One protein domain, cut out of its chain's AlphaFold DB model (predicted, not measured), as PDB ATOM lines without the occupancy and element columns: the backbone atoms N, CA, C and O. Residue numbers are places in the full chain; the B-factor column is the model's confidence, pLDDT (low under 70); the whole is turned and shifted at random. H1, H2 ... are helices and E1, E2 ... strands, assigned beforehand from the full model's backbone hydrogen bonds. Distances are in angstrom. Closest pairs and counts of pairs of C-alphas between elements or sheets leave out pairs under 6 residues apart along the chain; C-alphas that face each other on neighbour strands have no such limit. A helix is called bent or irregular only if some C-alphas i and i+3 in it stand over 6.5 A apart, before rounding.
ATOM      1  N   ASP A   4     268.088 292.475 356.453       42.38
ATOM      2  CA  ASP A   4     267.257 292.803 355.304       42.38
ATOM      3  C   ASP A   4     267.917 292.396 353.955       42.38
ATOM      4  O   ASP A   4     267.219 292.180 352.967       42.38
ATOM      5  N   CYS A   5     269.251 292.216 353.894       40.56
ATOM      6  CA  CYS A   5     269.949 291.707 352.692       40.56
ATOM      7  C   CYS A   5     269.720 290.220 352.450       40.56
ATOM      8  O   CYS A   5     269.829 289.738 351.325       40.56
ATOM      9  N   ILE A   6     269.398 289.493 353.513       50.91
ATOM     10  CA  ILE A   6     269.154 288.060 353.454       50.91
ATOM     11  C   ILE A   6     267.720 287.804 352.950       50.91
ATOM     12  O   ILE A   6     267.479 286.851 352.210       50.91
ATOM     13  N   GLN A   7     266.774 288.705 353.245       49.00
ATOM     14  CA  GLN A   7     265.370 288.550 352.856       49.00
ATOM     15  C   GLN A   7     265.113 288.566 351.343       49.00
ATOM     16  O   GLN A   7     264.211 287.858 350.904       49.00
ATOM     17  N   SER A   8     265.867 289.325 350.536       48.22
ATOM     18  CA  SER A   8     265.620 289.376 349.082       48.22
ATOM     19  C   SER A   8     266.032 288.092 348.351       48.22
ATOM     20  O   SER A   8     265.472 287.789 347.299       48.22
ATOM     21  N   THR A   9     266.968 287.325 348.918       45.78
ATOM     22  CA  THR A   9     267.475 286.067 348.345       45.78
ATOM     23  C   THR A   9     266.710 284.844 348.865       45.78
ATOM     24  O   THR A   9     266.598 283.844 348.161       45.78
ATOM     25  N   LEU A  10     266.159 284.901 350.087       49.88
ATOM     26  CA  LEU A  10     265.548 283.746 350.762       49.88
ATOM     27  C   LEU A  10     264.015 283.670 350.685       49.88
ATOM     28  O   LEU A  10     263.430 282.742 351.241       49.88
ATOM     29  N   THR A  11     263.346 284.566 349.952       47.28
ATOM     30  CA  THR A  11     261.878 284.579 349.749       47.28
ATOM     31  C   THR A  11     261.306 283.293 349.132       47.28
ATOM     32  O   THR A  11     260.090 283.154 349.033       47.28
ATOM     33  N   SER A  12     262.162 282.352 348.717       48.75
ATOM     34  CA  SER A  12     261.799 281.058 348.133       48.75
ATOM     35  C   SER A  12     261.935 279.858 349.091       48.75
ATOM     36  O   SER A  12     261.687 278.733 348.658       48.75
ATOM     37  N   LEU A  13     262.356 280.041 350.350       52.84
ATOM     38  CA  LEU A  13     262.545 278.933 351.296       52.84
ATOM     39  C   LEU A  13     261.385 278.842 352.296       52.84
ATOM     40  O   LEU A  13     261.036 279.822 352.947       52.84
ATOM     41  N   GLU A  14     260.823 277.641 352.459       55.44
ATOM     42  CA  GLU A  14     259.694 277.349 353.365       55.44
ATOM     43  C   GLU A  14     260.038 277.505 354.863       55.44
ATOM     44  O   GLU A  14     259.149 277.492 355.711       55.44
ATOM     45  N   SER A  15     261.321 277.683 355.206       60.69
ATOM     46  CA  SER A  15     261.773 278.032 356.555       60.69
ATOM     47  C   SER A  15     263.029 278.904 356.499       60.69
ATOM     48  O   SER A  15     264.015 278.565 355.842       60.69
ATOM     49  N   LEU A  16     262.991 280.042 357.190       73.00
ATOM     50  CA  LEU A  16     264.113 280.964 357.306       73.00
ATOM     51  C   LEU A  16     264.981 280.522 358.491       73.00
ATOM     52  O   LEU A  16     264.534 280.529 359.638       73.00
ATOM     53  N   SER A  17     266.206 280.076 358.218       78.88
ATOM     54  CA  SER A  17     267.147 279.619 359.246       78.88
ATOM     55  C   SER A  17     268.454 280.385 359.132       78.88
ATOM     56  O   SER A  17     269.068 280.394 358.069       78.88
ATOM     57  N   GLU A  18     268.877 280.996 360.233       83.81
ATOM     58  CA  GLU A  18     270.160 281.678 360.365       83.81
ATOM     59  C   GLU A  18     271.103 280.809 361.202       83.81
ATOM     60  O   GLU A  18     270.760 280.380 362.306       83.81
ATOM     61  N   VAL A  19     272.304 280.546 360.685       88.31
ATOM     62  CA  VAL A  19     273.333 279.766 361.383       88.31
ATOM     63  C   VAL A  19     274.487 280.686 361.749       88.31
ATOM     64  O   VAL A  19     275.107 281.284 360.875       88.31
ATOM     65  N   VAL A  20     274.829 280.750 363.035       90.25
ATOM     66  CA  VAL A  20     275.960 281.553 363.517       90.25
ATOM     67  C   VAL A  20     277.019 280.632 364.109       90.25
ATOM     68  O   VAL A  20     276.747 279.858 365.024       90.25
ATOM     69  N   SER A  21     278.239 280.722 363.582       89.12
ATOM     70  CA  SER A  21     279.407 279.941 364.009       89.12
ATOM     71  C   SER A  21     280.642 280.844 364.154       89.12
ATOM     72  O   SER A  21     280.566 282.057 363.947       89.12
ATOM     73  N   GLY A  22     281.781 280.271 364.539       90.12
ATOM     74  CA  GLY A  22     283.011 280.993 364.868       90.12
ATOM     75  C   GLY A  22     283.116 281.311 366.362       90.12
ATOM     76  O   GLY A  22     282.134 281.276 367.099       90.12
ATOM     77  N   GLY A  23     284.314 281.663 366.838       87.69
ATOM     78  CA  GLY A  23     284.554 281.886 368.275       87.69
ATOM     79  C   GLY A  23     283.659 282.960 368.912       87.69
ATOM     80  O   GLY A  23     283.305 282.859 370.085       87.69
ATOM     81  N   VAL A  24     283.222 283.954 368.132       89.62
ATOM     82  CA  VAL A  24     282.289 285.001 368.584       89.62
ATOM     83  C   VAL A  24     280.889 284.442 368.867       89.62
ATOM     84  O   VAL A  24     280.197 284.959 369.740       89.62
ATOM     85  N   ALA A  25     280.495 283.342 368.217       91.25
ATOM     86  CA  ALA A  25     279.230 282.655 368.474       91.25
ATOM     87  C   ALA A  25     279.159 282.028 369.880       91.25
ATOM     88  O   ALA A  25     278.084 281.666 370.341       91.25
ATOM     89  N   CYS A  26     280.278 281.926 370.606       90.44
ATOM     90  CA  CYS A  26     280.277 281.529 372.018       90.44
ATOM     91  C   CYS A  26     279.820 282.653 372.963       90.44
ATOM     92  O   CYS A  26     279.603 282.408 374.150       90.44
ATOM     93  N   ASN A  27     279.717 283.895 372.482       91.81
ATOM     94  CA  ASN A  27     279.312 285.027 373.301       91.81
ATOM     95  C   ASN A  27     277.784 285.061 373.445       91.81
ATOM     96  O   ASN A  27     277.071 285.457 372.524       91.81
ATOM     97  N   SER A  28     277.295 284.706 374.635       89.44
ATOM     98  CA  SER A  28     275.861 284.627 374.940       89.44
ATOM     99  C   SER A  28     275.112 285.950 374.774       89.44
ATOM    100  O   SER A  28     273.928 285.949 374.442       89.44
ATOM    101  N   PHE A  29     275.783 287.087 374.979       90.50
ATOM    102  CA  PHE A  29     275.180 288.399 374.768       90.50
ATOM    103  C   PHE A  29     274.938 288.660 373.276       90.50
ATOM    104  O   PHE A  29     273.851 289.093 372.896       90.50
ATOM    105  N   ILE A  30     275.924 288.354 372.428       90.44
ATOM    106  CA  ILE A  30     275.818 288.508 370.972       90.44
ATOM    107  C   ILE A  30     274.774 287.544 370.408       90.44
ATOM    108  O   ILE A  30     273.884 287.979 369.679       90.44
ATOM    109  N   THR A  31     274.829 286.260 370.771       90.50
ATOM    110  CA  THR A  31     273.854 285.271 370.289       90.50
ATOM    111  C   THR A  31     272.449 285.551 370.803       90.50
ATOM    112  O   THR A  31     271.489 285.383 370.062       90.50
ATOM    113  N   GLY A  32     272.309 286.037 372.039       90.56
ATOM    114  CA  GLY A  32     271.024 286.484 372.568       90.56
ATOM    115  C   GLY A  32     270.455 287.656 371.769       90.56
ATOM    116  O   GLY A  32     269.272 287.654 371.434       90.56
ATOM    117  N   ALA A  33     271.287 288.646 371.424       90.00
ATOM    118  CA  ALA A  33     270.861 289.793 370.618       90.00
ATOM    119  C   ALA A  33     270.453 289.375 369.201       90.00
ATOM    120  O   ALA A  33     269.430 289.837 368.701       90.00
ATOM    121  N   LEU A  34     271.215 288.467 368.588       89.56
ATOM    122  CA  LEU A  34     270.868 287.843 367.310       89.56
ATOM    123  C   LEU A  34     269.554 287.069 367.391       89.56
ATOM    124  O   LEU A  34     268.768 287.151 366.457       89.56
ATOM    125  N   GLY A  35     269.287 286.381 368.502       89.81
ATOM    126  CA  GLY A  35     268.028 285.671 368.725       89.81
ATOM    127  C   GLY A  35     266.818 286.602 368.669       89.81
ATOM    128  O   GLY A  35     265.876 286.313 367.940       89.81
ATOM    129  N   VAL A  36     266.883 287.754 369.348       89.81
ATOM    130  CA  VAL A  36     265.822 288.781 369.291       89.81
ATOM    131  C   VAL A  36     265.615 289.271 367.859       89.81
ATOM    132  O   VAL A  36     264.488 289.416 367.408       89.81
ATOM    133  N   VAL A  37     266.702 289.515 367.125       87.81
ATOM    134  CA  VAL A  37     266.612 289.945 365.725       87.81
ATOM    135  C   VAL A  37     265.983 288.855 364.855       87.81
ATOM    136  O   VAL A  37     265.088 289.151 364.073       87.81
ATOM    137  N   CYS A  38     266.405 287.599 364.999       88.00
ATOM    138  CA  CYS A  38     265.847 286.486 364.234       88.00
ATOM    139  C   CYS A  38     264.345 286.329 364.494       88.00
ATOM    140  O   CYS A  38     263.585 286.197 363.541       88.00
ATOM    141  N   GLU A  39     263.912 286.424 365.754       87.69
ATOM    142  CA  GLU A  39     262.501 286.344 366.139       87.69
ATOM    143  C   GLU A  39     261.652 287.436 365.469       87.69
ATOM    144  O   GLU A  39     260.631 287.124 364.857       87.69
ATOM    145  N   GLU A  40     262.105 288.693 365.495       86.31
ATOM    146  CA  GLU A  40     261.402 289.823 364.859       86.31
ATOM    147  C   GLU A  40     261.239 289.650 363.340       86.31
ATOM    148  O   GLU A  40     260.263 290.121 362.755       86.31
ATOM    149  N   TYR A  41     262.174 288.954 362.692       84.50
ATOM    150  CA  TYR A  41     262.159 288.707 361.249       84.50
ATOM    151  C   TYR A  41     261.633 287.313 360.858       84.50
ATOM    152  O   TYR A  41     261.621 286.983 359.671       84.50
ATOM    153  N   GLY A  42     261.196 286.493 361.821       85.06
ATOM    154  CA  GLY A  42     260.663 285.147 361.575       85.06
ATOM    155  C   GLY A  42     261.712 284.086 361.211       85.06
ATOM    156  O   GLY A  42     261.371 283.078 360.593       85.06
ATOM    157  N   TYR A  43     262.976 284.297 361.578       87.00
ATOM    158  CA  TYR A  43     264.066 283.335 361.406       87.00
ATOM    159  C   TYR A  43     264.205 282.437 362.639       87.00
ATOM    160  O   TYR A  43     264.091 282.886 363.780       87.00
ATOM    161  N   SER A  44     264.556 281.173 362.416       89.62
ATOM    162  CA  SER A  44     265.116 280.320 363.463       89.62
ATOM    163  C   SER A  44     266.627 280.539 363.567       89.62
ATOM    164  O   SER A  44     267.317 280.593 362.552       89.62
ATOM    165  N   LEU A  45     267.148 280.683 364.789       89.88
ATOM    166  CA  LEU A  45     268.584 280.832 365.029       89.88
ATOM    167  C   LEU A  45     269.190 279.496 365.469       89.88
ATOM    168  O   LEU A  45     268.825 278.953 366.513       89.88
ATOM    169  N   ALA A  46     270.164 279.006 364.710       91.38
ATOM    170  CA  ALA A  46     270.960 277.836 365.045       91.38
ATOM    171  C   ALA A  46     272.384 278.252 365.438       91.38
ATOM    172  O   ALA A  46     273.119 278.862 364.660       91.38
ATOM    173  N   VAL A  47     272.790 277.882 366.654       91.62
ATOM    174  CA  VAL A  47     274.152 278.092 367.161       91.62
ATOM    175  C   VAL A  47     274.717 276.738 367.603       91.62
ATOM    176  O   VAL A  47     274.067 276.049 368.396       91.62
ATOM    177  N   PRO A  48     275.898 276.316 367.115       90.19
ATOM    178  CA  PRO A  48     276.535 275.091 367.581       90.19
ATOM    179  C   PRO A  48     276.860 275.143 369.085       90.19
ATOM    180  O   PRO A  48     276.992 276.221 369.669       90.19
ATOM    181  N   PRO A  49     277.053 273.989 369.749       90.81
ATOM    182  CA  PRO A  49     277.614 273.961 371.096       90.81
ATOM    183  C   PRO A  49     278.962 274.707 371.147       90.81
ATOM    184  O   PRO A  49     279.766 274.509 370.236       90.81
ATOM    185  N   PRO A  50     279.293 275.456 372.221       88.88
ATOM    186  CA  PRO A  50     280.495 276.302 372.270       88.88
ATOM    187  C   PRO A  50     281.807 275.591 371.909       88.88
ATOM    188  O   PRO A  50     282.660 276.153 371.230       88.88
ATOM    189  N   LYS A  51     281.942 274.315 372.294       90.50
ATOM    190  CA  LYS A  51     283.107 273.470 371.971       90.50
ATOM    191  C   LYS A  51     283.305 273.203 370.468       90.50
ATOM    192  O   LYS A  51     284.349 272.688 370.087       90.50
ATOM    193  N   LEU A  52     282.290 273.470 369.647       91.44
ATOM    194  CA  LEU A  52     282.287 273.285 368.194       91.44
ATOM    195  C   LEU A  52     282.265 274.613 367.421       91.44
ATOM    196  O   LEU A  52     282.376 274.582 366.201       91.44
ATOM    197  N   CYS A  53     282.117 275.757 368.097       90.12
ATOM    198  CA  CYS A  53     282.078 277.069 367.444       90.12
ATOM    199  C   CYS A  53     283.471 277.570 367.039       90.12
ATOM    200  O   CYS A  53     283.599 278.296 366.059       90.12
ATOM    201  N   THR A  54     284.515 277.220 367.790       90.50
ATOM    202  CA  THR A  54     285.910 277.538 367.444       90.50
ATOM    203  C   THR A  54     286.497 276.494 366.504       90.50
ATOM    204  O   THR A  54     286.009 275.364 366.471       90.50
ATOM    205  N   ASP A  55     287.588 276.835 365.818       91.62
ATOM    206  CA  ASP A  55     288.289 275.913 364.922       91.62
ATOM    207  C   ASP A  55     288.598 274.577 365.608       91.62
ATOM    208  O   ASP A  55     289.189 274.522 366.691       91.62
ATOM    209  N   ASN A  56     288.151 273.484 364.991       93.31
ATOM    210  CA  ASN A  56     288.290 272.139 365.533       93.31
ATOM    211  C   ASN A  56     288.446 271.093 364.417       93.31
ATOM    212  O   ASN A  56     288.081 271.315 363.267       93.31
ATOM    213  N   GLY A  57     288.975 269.912 364.748       95.38
ATOM    214  CA  GLY A  57     289.137 268.831 363.766       95.38
ATOM    215  C   GLY A  57     287.816 268.194 363.314       95.38
ATOM    216  O   GLY A  57     287.756 267.613 362.234       95.38
ATOM    217  N   VAL A  58     286.742 268.320 364.105       95.69
ATOM    218  CA  VAL A  58     285.439 267.702 363.803       95.69
ATOM    219  C   VAL A  58     284.784 268.373 362.597       95.69
ATOM    220  O   VAL A  58     284.298 267.667 361.717       95.69
ATOM    221  N   MET A  59     284.822 269.708 362.500       93.38
ATOM    222  CA  MET A  59     284.296 270.428 361.329       93.38
ATOM    223  C   MET A  59     285.052 270.069 360.039       93.38
ATOM    224  O   MET A  59     284.433 269.934 358.984       93.38
ATOM    225  N   ILE A  60     286.368 269.837 360.125       93.50
ATOM    226  CA  ILE A  60     287.191 269.418 358.981       93.50
ATOM    227  C   ILE A  60     286.830 267.994 358.553       93.50
ATOM    228  O   ILE A  60     286.593 267.748 357.370       93.50
ATOM    229  N   ALA A  61     286.721 267.069 359.511       95.19
ATOM    230  CA  ALA A  61     286.321 265.691 359.242       95.19
ATOM    231  C   ALA A  61     284.912 265.616 358.629       95.19
ATOM    232  O   ALA A  61     284.706 264.894 357.655       95.19
ATOM    233  N   TRP A  62     283.958 266.392 359.153       94.50
ATOM    234  CA  TRP A  62     282.593 266.443 358.627       94.50
ATOM    235  C   TRP A  62     282.549 266.975 357.191       94.50
ATOM    236  O   TRP A  62     281.969 266.332 356.322       94.50
ATOM    237  N   ASN A  63     283.240 268.086 356.909       92.25
ATOM    238  CA  ASN A  63     283.381 268.607 355.546       92.25
ATOM    239  C   ASN A  63     283.989 267.560 354.593       92.25
ATOM    240  O   ASN A  63     283.529 267.403 353.464       92.25
ATOM    241  N   GLY A  64     284.986 266.797 355.057       92.06
ATOM    242  CA  GLY A  64     285.559 265.683 354.300       92.06
ATOM    243  C   GLY A  64     284.540 264.587 353.971       92.06
ATOM    244  O   GLY A  64     284.483 264.134 352.830       92.06
ATOM    245  N   VAL A  65     283.698 264.194 354.934       94.19
ATOM    246  CA  VAL A  65     282.619 263.212 354.722       94.19
ATOM    247  C   VAL A  65     281.586 263.722 353.713       94.19
ATOM    248  O   VAL A  65     281.192 262.971 352.822       94.19
ATOM    249  N   GLU A  66     281.177 264.987 353.804       93.50
ATOM    250  CA  GLU A  66     280.208 265.590 352.879       93.50
ATOM    251  C   GLU A  66     280.759 265.670 351.442       93.50
ATOM    252  O   GLU A  66     280.084 265.292 350.477       93.50
ATOM    253  N   LYS A  67     282.033 266.047 351.288       91.06
ATOM    254  CA  LYS A  67     282.746 266.007 350.001       91.06
ATOM    255  C   LYS A  67     282.884 264.588 349.447       91.06
ATOM    256  O   LYS A  67     282.635 264.350 348.267       91.06
ATOM    257  N   TRP A  68     283.220 263.620 350.301       90.69
ATOM    258  CA  TRP A  68     283.320 262.214 349.909       90.69
ATOM    259  C   TRP A  68     281.985 261.662 349.400       90.69
ATOM    260  O   TRP A  68     281.946 260.995 348.369       90.69
ATOM    261  N   ARG A  69     280.882 261.968 350.094       92.69
ATOM    262  CA  ARG A  69     279.525 261.528 349.726       92.69
ATOM    263  C   ARG A  69     279.060 262.074 348.380       92.69
ATOM    264  O   ARG A  69     278.379 261.365 347.649       92.69
ATOM    265  N   THR A  70     279.426 263.312 348.062       93.06
ATOM    266  CA  THR A  70     279.075 263.965 346.789       93.06
ATOM    267  C   THR A  70     280.055 263.643 345.657       93.06
ATOM    268  O   THR A  70     279.778 263.954 344.503       93.06
ATOM    269  N   GLY A  71     281.191 263.006 345.965       88.56
ATOM    270  CA  GLY A  71     282.244 262.693 344.998       88.56
ATOM    271  C   GLY A  71     283.031 263.916 344.515       88.56
ATOM    272  O   GLY A  71     283.780 263.810 343.547       88.56
ATOM    273  N   VAL A  72     282.884 265.072 345.172       85.19
ATOM    274  CA  VAL A  72     283.513 266.340 344.776       85.19
ATOM    275  C   VAL A  72     284.667 266.671 345.718       85.19
ATOM    276  O   VAL A  72     284.493 266.754 346.930       85.19
ATOM    277  N   GLY A  73     285.859 266.914 345.166       79.19
ATOM    278  CA  GLY A  73     287.012 267.410 345.931       79.19
ATOM    279  C   GLY A  73     287.664 266.394 346.877       79.19
ATOM    280  O   GLY A  73     288.481 266.785 347.708       79.19
ATOM    281  N   ALA A  74     287.321 265.108 346.769       82.06
ATOM    282  CA  ALA A  74     288.002 264.031 347.480       82.06
ATOM    283  C   ALA A  74     289.253 263.594 346.702       82.06
ATOM    284  O   ALA A  74     289.156 262.910 345.682       82.06
ATOM    285  N   VAL A  75     290.429 263.979 347.194       84.31
ATOM    286  CA  VAL A  75     291.719 263.550 346.642       84.31
ATOM    287  C   VAL A  75     292.142 262.243 347.321       84.31
ATOM    288  O   VAL A  75     292.004 262.096 348.532       84.31
ATOM    289  N   ARG A  76     292.613 261.270 346.532       84.31
ATOM    290  CA  ARG A  76     293.103 259.968 347.031       84.31
ATOM    291  C   ARG A  76     294.622 259.853 347.021       84.31
ATOM    292  O   ARG A  76     295.169 259.067 347.784       84.31
ATOM    293  N   ASP A  77     295.261 260.610 346.140       89.94
ATOM    294  CA  ASP A  77     296.707 260.701 346.038       89.94
ATOM    295  C   ASP A  77     297.202 261.839 346.933       89.94
ATOM    296  O   ASP A  77     296.925 263.007 346.669       89.94
ATOM    297  N   LEU A  78     297.880 261.489 348.023       86.19
ATOM    298  CA  LEU A  78     298.371 262.467 348.992       86.19
ATOM    299  C   LEU A  78     299.495 263.333 348.416       86.19
ATOM    300  O   LEU A  78     299.609 264.488 348.814       86.19
ATOM    301  N   ASP A  79     300.268 262.814 347.460       92.19
ATOM    302  CA  ASP A  79     301.372 263.548 346.833       92.19
ATOM    303  C   ASP A  79     300.865 264.646 345.880       92.19
ATOM    304  O   ASP A  79     301.599 265.568 345.531       92.19
ATOM    305  N   ALA A  80     299.588 264.575 345.488       87.44
ATOM    306  CA  ALA A  80     298.910 265.581 344.675       87.44
ATOM    307  C   ALA A  80     298.270 266.717 345.501       87.44
ATOM    308  O   ALA A  80     297.641 267.608 344.926       87.44
ATOM    309  N   VAL A  81     298.369 266.681 346.835       89.06
ATOM    310  CA  VAL A  81     297.792 267.699 347.726       89.06
ATOM    311  C   VAL A  81     298.812 268.803 347.989       89.06
ATOM    312  O   VAL A  81     299.916 268.533 348.450       89.06
ATOM    313  N   ASP A  82     298.407 270.054 347.767       89.50
ATOM    314  CA  ASP A  82     299.194 271.247 348.094       89.50
ATOM    315  C   ASP A  82     298.460 272.132 349.120       89.50
ATOM    316  O   ASP A  82     297.253 271.984 349.352       89.50
ATOM    317  N   ILE A  83     299.190 273.042 349.766       90.31
ATOM    318  CA  ILE A  83     298.653 273.972 350.763       90.31
ATOM    319  C   ILE A  83     298.266 275.273 350.073       90.31
ATOM    320  O   ILE A  83     299.122 276.059 349.674       90.31
ATOM    321  N   GLU A  84     296.966 275.545 350.031       89.00
ATOM    322  CA  GLU A  84     296.443 276.806 349.517       89.00
ATOM    323  C   GLU A  84     296.086 277.751 350.681       89.00
ATOM    324  O   GLU A  84     295.141 277.470 351.430       89.00
ATOM    325  N   PRO A  85     296.808 278.871 350.874       91.56
ATOM    326  CA  PRO A  85     296.509 279.827 351.940       91.56
ATOM    327  C   PRO A  85     295.206 280.604 351.704       91.56
ATOM    328  O   PRO A  85     294.636 281.129 352.662       91.56
ATOM    329  N   ALA A  86     294.727 280.694 350.458       90.12
ATOM    330  CA  ALA A  86     293.509 281.414 350.104       90.12
ATOM    331  C   ALA A  86     292.418 280.466 349.578       90.12
ATOM    332  O   ALA A  86     292.447 280.022 348.435       90.12
ATOM    333  N   CYS A  87     291.392 280.211 350.393       84.94
ATOM    334  CA  CYS A  87     290.231 279.409 349.999       84.94
ATOM    335  C   CYS A  87     288.939 280.238 350.135       84.94
ATOM    336  O   CYS A  87     288.335 280.256 351.211       84.94
ATOM    337  N   PRO A  88     288.530 280.987 349.092       87.38
ATOM    338  CA  PRO A  88     287.334 281.821 349.158       87.38
ATOM    339  C   PRO A  88     286.065 280.969 349.291       87.38
ATOM    340  O   PRO A  88     285.912 279.928 348.650       87.38
ATOM    341  N   LEU A  89     285.131 281.437 350.120       83.62
ATOM    342  CA  LEU A  89     283.829 280.805 350.307       83.62
ATOM    343  C   LEU A  89     282.836 281.357 349.279       83.62
ATOM    344  O   LEU A  89     282.246 282.413 349.485       83.62
ATOM    345  N   GLY A  90     282.640 280.621 348.186       86.62
ATOM    346  CA  GLY A  90     281.640 280.955 347.172       86.62
ATOM    347  C   GLY A  90     281.954 282.231 346.384       86.62
ATOM    348  O   GLY A  90     283.113 282.592 346.189       86.62
ATOM    349  N   VAL A  91     280.898 282.872 345.882       89.12
ATOM    350  CA  VAL A  91     280.984 284.121 345.114       89.12
ATOM    351  C   VAL A  91     280.943 285.305 346.073       89.12
ATOM    352  O   VAL A  91     280.118 285.349 346.983       89.12
ATOM    353  N   ASP A  92     281.822 286.276 345.852       87.94
ATOM    354  CA  ASP A  92     281.817 287.526 346.603       87.94
ATOM    355  C   ASP A  92     280.642 288.413 346.173       87.94
ATOM    356  O   ASP A  92     280.579 288.849 345.028       87.94
ATOM    357  N   CYS A  93     279.722 288.683 347.098       87.38
ATOM    358  CA  CYS A  93     278.531 289.499 346.866       87.38
ATOM    359  C   CYS A  93     278.603 290.884 347.535       87.38
ATOM    360  O   CYS A  93     277.581 291.549 347.711       87.38
ATOM    361  N   ARG A  94     279.791 291.349 347.951       88.31
ATOM    362  CA  ARG A  94     279.929 292.637 348.659       88.31
ATOM    363  C   ARG A  94     279.417 293.821 347.843       88.31
ATOM    364  O   ARG A  94     278.781 294.709 348.407       88.31
ATOM    365  N   GLU A  95     279.679 293.839 346.540       91.00
ATOM    366  CA  GLU A  95     279.204 294.902 345.646       91.00
ATOM    367  C   GLU A  95     277.674 294.898 345.536       91.00
ATOM    368  O   GLU A  95     277.044 295.955 345.631       91.00
ATOM    369  N   ASP A  96     277.067 293.712 345.458       88.12
ATOM    370  CA  ASP A  96     275.613 293.543 345.442       88.12
ATOM    371  C   ASP A  96     274.984 294.066 346.739       88.12
ATOM    372  O   ASP A  96     274.037 294.849 346.702       88.12
ATOM    373  N   VAL A  97     275.560 293.726 347.897       84.44
ATOM    374  CA  VAL A  97     275.083 294.202 349.209       84.44
ATOM    375  C   VAL A  97     275.161 295.728 349.314       84.44
ATOM    376  O   VAL A  97     274.240 296.366 349.831       84.44
ATOM    377  N   VAL A  98     276.248 296.332 348.823       88.75
ATOM    378  CA  VAL A  98     276.420 297.793 348.823       88.75
ATOM    379  C   VAL A  98     275.410 298.457 347.886       88.75
ATOM    380  O   VAL A  98     274.766 299.432 348.277       88.75
ATOM    381  N   SER A  99     275.239 297.925 346.674       90.38
ATOM    382  CA  SER A  99     274.306 298.471 345.682       90.38
ATOM    383  C   SER A  99     272.841 298.350 346.111       90.38
ATOM    384  O   SER A  99     272.052 299.257 345.841       90.38
ATOM    385  N   ALA A 100     272.488 297.300 346.859       88.19
ATOM    386  CA  ALA A 100     271.152 297.113 347.412       88.19
ATOM    387  C   ALA A 100     270.760 298.214 348.419       88.19
ATOM    388  O   ALA A 100     269.571 298.445 348.636       88.19
ATOM    389  N   ASN A 101     271.738 298.916 349.018       86.69
ATOM    390  CA  ASN A 101     271.553 300.083 349.897       86.69
ATOM    391  C   ASN A 101     270.442 299.902 350.947       86.69
ATOM    392  O   ASN A 101     269.576 300.761 351.161       86.69
TER     393      ASN A 101
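AT A GLANCE: This is residues 4 to 101 of the 116 residues of a protein of Timema douglasi (UniProt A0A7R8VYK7). The domain is a loose, open loop of chain: a small head, in which the two short strands E1 and E2 run side by side with H3 packed on E2, continues through the short helices H2 and H4 to H5, which makes a separate arm. From H5 a long stretch swings far out and comes back to H6, near H1, with residues 76 to 95 standing free. The printed part has 98 residues, with six named helices and two named strands in the order H1, E1, H2, H3, E2, H4, H5, H6; the sheet's order is E1, E2, parallel, and the class is mostly helix. It is loose, with a radius of gyration of the C-alphas of 17.2 A and spans of 51 by 34 by 27 A.

HOW THE PARTS SIT: H1, residues 4 to 10, is close to but not clearly touching H6, residues 94 to 100; their closest C-alphas, of Cys 5 and Val 97, are 6.7 A apart, and their lines are about perpendicular at 80 degrees. E1, residues 17 to 19, and E2, residues 44 to 46, are parallel neighbours at 24 degrees, with N 18 and O 44, and N 46 and O 18, each within hydrogen-bond range at 2.8 A. With H2, residues 23 to 26, and H3, residues 28 to 40, they form a strand-helix-strand unit, two parallel neighbour strands with helices between them along the chain; its crossover is right-handed. The closest C-alphas of H3 and E2, of Gly 35 and Leu 45, are 6.1 A apart. H2 touches H4, residues 50 to 53; their closest C-alphas, of Cys 26 and Pro 50, are 5.2 A apart. H5, residues 57 to 70, touches no helix, and H5 and H6 are apart. Every O i to N i+4 pair is within hydrogen-bond range in H3, H5 and H6, against 1 of 3 in H1, where 1 of 4 O i to N i+3 pairs is within range; H2 and H4 are too short for an O i to N i+4 pair.

IN THESE COORDINATES: H1 begins at C-alpha 4, at (267.257, 292.803, 355.304), and is neither bent nor irregular, but only just: C-alphas 5 and 8 are 6.1 A apart. E1 and E2 each measure 6.5 A, and H3 measures 18.4 A. H5, the longest helix, measures 20.3 A and begins at C-alpha 57, at (289.137, 268.831, 363.766). H6 ends at C-alpha 100, at (271.152, 297.113, 347.412).

THE WHOLE: The C-alphas farthest apart, of Glu 40 and Asp 79, are 51.1 A apart. The printed part has no cut, and the link from H5 to H6, 23 residues, is long. The mean pLDDT of the printed part is 84.2, and residues 4 to 15 are under 70.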